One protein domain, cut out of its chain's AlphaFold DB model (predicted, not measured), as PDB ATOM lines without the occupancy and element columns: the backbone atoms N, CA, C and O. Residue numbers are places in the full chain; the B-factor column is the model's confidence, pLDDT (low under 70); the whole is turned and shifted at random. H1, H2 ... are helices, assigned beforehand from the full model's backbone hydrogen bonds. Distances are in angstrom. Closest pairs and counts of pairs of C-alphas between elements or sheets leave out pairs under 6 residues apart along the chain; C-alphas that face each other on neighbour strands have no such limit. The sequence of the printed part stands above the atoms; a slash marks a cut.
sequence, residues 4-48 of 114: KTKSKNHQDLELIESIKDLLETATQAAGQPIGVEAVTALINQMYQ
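AT A GLANCE: This is residues 4 to 48 of the 114 residues of an uncharacterized protein of Rippkaea orientalis (strain PCC 8801) (UniProt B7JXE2). A long helix, H1, turns through a tight link into a shorter helix, H2, which folds back along its later part without touching it, making a lopsided, open V. The printed part has 45 residues with two named helices, H1 then H2, and no named strand: the class is all helix. It is loose, with a radius of gyration of the C-alphas of 12.9 A, and flat, spanning 41 by 22 by 10 A.

HOW THE PARTS SIT: Start at H1, residues 4 to 30; its residues 4 to 22 stand free. Five residues on comes H2, residues 36 to 47, and residues 40 to 48 stand free. The helices are only just apart, their closest C-alphas 8.4 A from each other. In H2 every O i to N i+4 pair is within hydrogen-bond range; in H1, 21 of 23 are.

IN THESE COORDINATES: Find C-alpha 4 at (6.931, 54.924, -95.027); H1 runs 39.6 A to C-alpha 30 at (21.329, 81.480, -69.364). H2 runs 16.0 A, ending at C-alpha 47 at (22.210, 59.086, -79.067).

THE WHOLE: The C-alphas farthest apart, of Lys 4 and Gly 31, are 41.6 A apart. The printed part has no cut. Look for pLDDT under 70 at residues 4 to 13 and 44 to 48.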
ATOM      1  N   LYS A   4       6.084  55.008 -96.235       41.03
ATOM      2  CA  LYS A   4       6.931  54.924 -95.027       41.03
ATOM      3  C   LYS A   4       8.032  55.998 -94.990       41.03
ATOM      4  O   LYS A   4       8.365  56.485 -93.915       41.03
ATOM      5  N   THR A   5       8.535  56.454 -96.138       37.00
ATOM      6  CA  THR A   5       9.641  57.433 -96.219       37.00
ATOM      7  C   THR A   5       9.210  58.875 -95.944       37.00
ATOM      8  O   THR A   5      10.024  59.688 -95.516       37.00
ATOM      9  N   LYS A   6       7.931  59.219 -96.153       37.84
ATOM     10  CA  LYS A   6       7.413  60.572 -95.871       37.84
ATOM     11  C   LYS A   6       7.176  60.831 -94.382       37.84
ATOM     12  O   LYS A   6       7.341  61.963 -93.952       37.84
ATOM     13  N   SER A   7       6.812  59.804 -93.610       45.84
ATOM     14  CA  SER A   7       6.463  59.964 -92.190       45.84
ATOM     15  C   SER A   7       7.692  60.126 -91.291       45.84
ATOM     16  O   SER A   7       7.676  60.977 -90.410       45.84
ATOM     17  N   LYS A   8       8.766  59.360 -91.545       46.62
ATOM     18  CA  LYS A   8      10.010  59.409 -90.752       46.62
ATOM     19  C   LYS A   8      10.689  60.783 -90.876       46.62
ATOM     20  O   LYS A   8      10.941  61.434 -89.875       46.62
ATOM     21  N   ASN A   9      10.793  61.298 -92.107       53.16
ATOM     22  CA  ASN A   9      11.330  62.639 -92.377       53.16
ATOM     23  C   ASN A   9      10.532  63.772 -91.710       53.16
ATOM     24  O   ASN A   9      11.117  64.780 -91.338       53.16
ATOM     25  N   HIS A  10       9.209  63.634 -91.568       54.41
ATOM     26  CA  HIS A  10       8.383  64.667 -90.934       54.41
ATOM     27  C   HIS A  10       8.575  64.694 -89.413       54.41
ATOM     28  O   HIS A  10       8.695  65.766 -88.832       54.41
ATOM     29  N   GLN A  11       8.672  63.519 -88.783       59.66
ATOM     30  CA  GLN A  11       8.936  63.399 -87.346       59.66
ATOM     31  C   GLN A  11      10.361  63.841 -86.988       59.66
ATOM     32  O   GLN A  11      10.558  64.509 -85.976       59.66
ATOM     33  N   ASP A  12      11.341  63.530 -87.839       62.72
ATOM     34  CA  ASP A  12      12.723  63.981 -87.656       62.72
ATOM     35  C   ASP A  12      12.831  65.514 -87.765       62.72
ATOM     36  O   ASP A  12      13.555  66.142 -86.994       62.72
ATOM     37  N   LEU A  13      12.068  66.137 -88.673       68.88
ATOM     38  CA  LEU A  13      11.991  67.596 -88.806       68.88
ATOM     39  C   LEU A  13      11.358  68.263 -87.575       68.88
ATOM     40  O   LEU A  13      11.922  69.227 -87.062       68.88
ATOM     41  N   GLU A  14      10.245  67.727 -87.067       73.25
ATOM     42  CA  GLU A  14       9.578  68.239 -85.856       73.25
ATOM     43  C   GLU A  14      10.469  68.119 -84.608       73.25
ATOM     44  O   GLU A  14      10.497  69.015 -83.757       73.25
ATOM     45  N   LEU A  15      11.241  67.031 -84.507       75.19
ATOM     46  CA  LEU A  15      12.199  66.836 -83.422       75.19
ATOM     47  C   LEU A  15      13.344  67.858 -83.499       75.19
ATOM     48  O   LEU A  15      13.704  68.455 -82.487       75.19
ATOM     49  N   ILE A  16      13.900  68.082 -84.694       75.25
ATOM     50  CA  ILE A  16      14.970  69.068 -84.920       75.25
ATOM     51  C   ILE A  16      14.490  70.482 -84.579       75.25
ATOM     52  O   ILE A  16      15.225  71.240 -83.942       75.25
ATOM     53  N   GLU A  17      13.263  70.835 -84.963       78.31
ATOM     54  CA  GLU A  17      12.669  72.140 -84.662       78.31
ATOM     55  C   GLU A  17      12.454  72.318 -83.151       78.31
ATOM     56  O   GLU A  17      12.893  73.312 -82.575       78.31
ATOM     57  N   SER A  18      11.946  71.285 -82.471       78.31
ATOM     58  CA  SER A  18      11.780  71.284 -81.010       78.31
ATOM     59  C   SER A  18      13.114  71.412 -80.256       78.31
ATOM     60  O   SER A  18      13.202  72.115 -79.247       78.31
ATOM     61  N   ILE A  19      14.176  70.750 -80.733       79.00
ATOM     62  CA  ILE A  19      15.522  70.849 -80.139       79.00
ATOM     63  C   ILE A  19      16.083  72.263 -80.310       79.00
ATOM     64  O   ILE A  19      16.710  72.796 -79.390       79.00
ATOM     65  N   LYS A  20      15.857  72.884 -81.470       81.50
ATOM     66  CA  LYS A  20      16.292  74.254 -81.743       81.50
ATOM     67  C   LYS A  20      15.613  75.251 -80.799       81.50
ATOM     68  O   LYS A  20      16.317  76.040 -80.169       81.50
ATOM     69  N   ASP A  21      14.294  75.167 -80.645       83.19
ATOM     70  CA  ASP A  21      13.525  76.059 -79.765       83.19
ATOM     71  C   ASP A  21      13.943  75.920 -78.292       83.19
ATOM     72  O   ASP A  21      14.064  76.909 -77.559       83.19
ATOM     73  N   LEU A  22      14.230  74.689 -77.856       82.56
ATOM     74  CA  LEU A  22      14.736  74.415 -76.512       82.56
ATOM     75  C   LEU A  22      16.108  75.067 -76.277       82.56
ATOM     76  O   LEU A  22      16.320  75.697 -75.240       82.56
ATOM     77  N   LEU A  23      17.038  74.931 -77.229       82.12
ATOM     78  CA  LEU A  23      18.374  75.532 -77.140       82.12
ATOM     79  C   LEU A  23      18.318  77.061 -77.156       82.12
ATOM     80  O   LEU A  23      19.080  77.709 -76.433       82.12
ATOM     81  N   GLU A  24      17.413  77.641 -77.941       83.00
ATOM     82  CA  GLU A  24      17.201  79.086 -77.988       83.00
ATOM     83  C   GLU A  24      16.651  79.605 -76.655       83.00
ATOM     84  O   GLU A  24      17.221  80.527 -76.067       83.00
ATOM     85  N   THR A  25      15.631  78.943 -76.107       82.94
ATOM     86  CA  THR A  25      15.060  79.264 -74.790       82.94
ATOM     87  C   THR A  25      16.104  79.149 -73.681       82.94
ATOM     88  O   THR A  25      16.225  80.029 -72.828       82.94
ATOM     89  N   ALA A  26      16.902  78.082 -73.694       79.62
ATOM     90  CA  ALA A  26      17.939  77.863 -72.695       79.62
ATOM     91  C   ALA A  26      19.091  78.880 -72.824       79.62
ATOM     92  O   ALA A  26      19.618  79.332 -71.809       79.62
ATOM     93  N   THR A  27      19.430  79.311 -74.042       81.81
ATOM     94  CA  THR A  27      20.399  80.396 -74.283       81.81
ATOM     95  C   THR A  27      19.878  81.737 -73.761       81.81
ATOM     96  O   THR A  27      20.616  82.474 -73.104       81.81
ATOM     97  N   GLN A  28      18.595  82.039 -73.991       83.06
ATOM     98  CA  GLN A  28      17.946  83.243 -73.466       83.06
ATOM     99  C   GLN A  28      17.902  83.242 -71.931       83.06
ATOM    100  O   GLN A  28      18.209  84.256 -71.309       83.06
ATOM    101  N   ALA A  29      17.583  82.100 -71.314       82.44
ATOM    102  CA  ALA A  29      17.539  81.954 -69.859       82.44
ATOM    103  C   ALA A  29      18.929  82.013 -69.203       82.44
ATOM    104  O   ALA A  29      19.075  82.570 -68.117       82.44
ATOM    105  N   ALA A  30      19.954  81.458 -69.856       81.69
ATOM    106  CA  ALA A  30      21.329  81.480 -69.364       81.69
ATOM    107  C   ALA A  30      22.009  82.850 -69.536       81.69
ATOM    108  O   ALA A  30      23.044  83.097 -68.915       81.69
ATOM    109  N   GLY A  31      21.466  83.728 -70.389       80.25
ATOM    110  CA  GLY A  31      22.040  85.042 -70.698       80.25
ATOM    111  C   GLY A  31      23.359  84.985 -71.480       80.25
ATOM    112  O   GLY A  31      23.994  86.015 -71.691       80.25
ATOM    113  N   GLN A  32      23.777  83.792 -71.909       80.81
ATOM    114  CA  GLN A  32      24.986  83.547 -72.686       80.81
ATOM    115  C   GLN A  32      24.791  82.328 -73.600       80.81
ATOM    116  O   GLN A  32      24.013  81.432 -73.253       80.81
ATOM    117  N   PRO A  33      25.495  82.259 -74.745       79.19
ATOM    118  CA  PRO A  33      25.448  81.100 -75.627       79.19
ATOM    119  C   PRO A  33      25.792  79.808 -74.884       79.19
ATOM    120  O   PRO A  33      26.794  79.740 -74.170       79.19
ATOM    121  N   ILE A  34      24.984  78.768 -75.085       79.50
ATOM    122  CA  ILE A  34      25.312  77.430 -74.596       79.50
ATOM    123  C   ILE A  34      26.527  76.927 -75.379       79.50
ATOM    124  O   ILE A  34      26.503  76.847 -76.608       79.50
ATOM    125  N   GLY A  35      27.607  76.610 -74.665       79.31
ATOM    126  CA  GLY A  35      28.839  76.112 -75.269       79.31
ATOM    127  C   GLY A  35      28.620  74.806 -76.038       79.31
ATOM    128  O   GLY A  35      27.834  73.948 -75.630       79.31
ATOM    129  N   VAL A  36      29.365  74.630 -77.133       76.31
ATOM    130  CA  VAL A  36      29.278  73.456 -78.025       76.31
ATOM    131  C   VAL A  36      29.476  72.137 -77.268       76.31
ATOM    132  O   VAL A  36      28.879  71.125 -77.626       76.31
ATOM    133  N   GLU A  37      30.254  72.141 -76.187       77.06
ATOM    134  CA  GLU A  37      30.488  70.976 -75.325       77.06
ATOM    135  C   GLU A  37      29.210  70.495 -74.628       77.06
ATOM    136  O   GLU A  37      28.939  69.296 -74.605       77.06
ATOM    137  N   ALA A  38      28.383  71.414 -74.121       77.31
ATOM    138  CA  ALA A  38      27.116  71.076 -73.473       77.31
ATOM    139  C   ALA A  38      26.092  70.546 -74.489       77.31
ATOM    140  O   ALA A  38      25.401  69.565 -74.221       77.31
ATOM    141  N   VAL A  39      26.054  71.139 -75.688       77.38
ATOM    142  CA  VAL A  39      25.222  70.651 -76.800       77.38
ATOM    143  C   VAL A  39      25.679  69.259 -77.248       77.38
ATOM    144  O   VAL A  39      24.858  68.363 -77.420       77.38
ATOM    145  N   THR A  40      26.989  69.039 -77.365       73.38
ATOM    146  CA  THR A  40      27.570  67.738 -77.729       73.38
ATOM    147  C   THR A  40      27.281  66.678 -76.664       73.38
ATOM    148  O   THR A  40      26.972  65.539 -77.004       73.38
ATOM    149  N   ALA A  41      27.331  67.033 -75.376       76.00
ATOM    150  CA  ALA A  41      26.982  66.124 -74.286       76.00
ATOM    151  C   ALA A  41      25.498  65.726 -74.323       76.00
ATOM    152  O   ALA A  41      25.187  64.548 -74.168       76.00
ATOM    153  N   LEU A  42      24.600  66.681 -74.590       73.69
ATOM    154  CA  LEU A  42      23.168  66.427 -74.770       73.69
ATOM    155  C   LEU A  42      22.898  65.521 -75.970       73.69
ATOM    156  O   LEU A  42      22.203  64.520 -75.838       73.69
ATOM    157  N   ILE A  43      23.499  65.827 -77.120       70.75
ATOM    158  CA  ILE A  43      23.442  64.990 -78.323       70.75
ATOM    159  C   ILE A  43      23.905  63.574 -77.984       70.75
ATOM    160  O   ILE A  43      23.162  62.621 -78.189       70.75
ATOM    161  N   ASN A  44      25.073  63.417 -77.367       68.12
ATOM    162  CA  ASN A  44      25.572  62.099 -76.988       68.12
ATOM    163  C   ASN A  44      24.674  61.383 -75.970       68.12
ATOM    164  O   ASN A  44      24.591  60.164 -76.025       68.12
ATOM    165  N   GLN A  45      23.980  62.093 -75.077       68.62
ATOM    166  CA  GLN A  45      22.971  61.493 -74.195       68.62
ATOM    167  C   GLN A  45      21.718  61.048 -74.957       68.62
ATOM    168  O   GLN A  45      21.187  59.980 -74.664       68.62
ATOM    169  N   MET A  46      21.268  61.814 -75.954       64.62
ATOM    170  CA  MET A  46      20.139  61.438 -76.816       64.62
ATOM    171  C   MET A  46      20.476  60.247 -77.724       64.62
ATOM    172  O   MET A  46      19.634  59.380 -77.940       64.62
ATOM    173  N   TYR A  47      21.714  60.180 -78.224       60.19
ATOM    174  CA  TYR A  47      22.210  59.086 -79.067       60.19
ATOM    175  C   TYR A  47      22.829  57.928 -78.272       60.19
ATOM    176  O   TYR A  47      23.156  56.895 -78.855       60.19
ATOM    177  N   GLN A  48      22.934  58.032 -76.942       51.66
ATOM    178  CA  GLN A  48      23.157  56.891 -76.049       51.66
ATOM    179  C   GLN A  48      21.870  56.060 -75.937       51.66
ATOM    180  O   GLN A  48      21.375  55.742 -74.857       51.66
TER     181      GLN A  48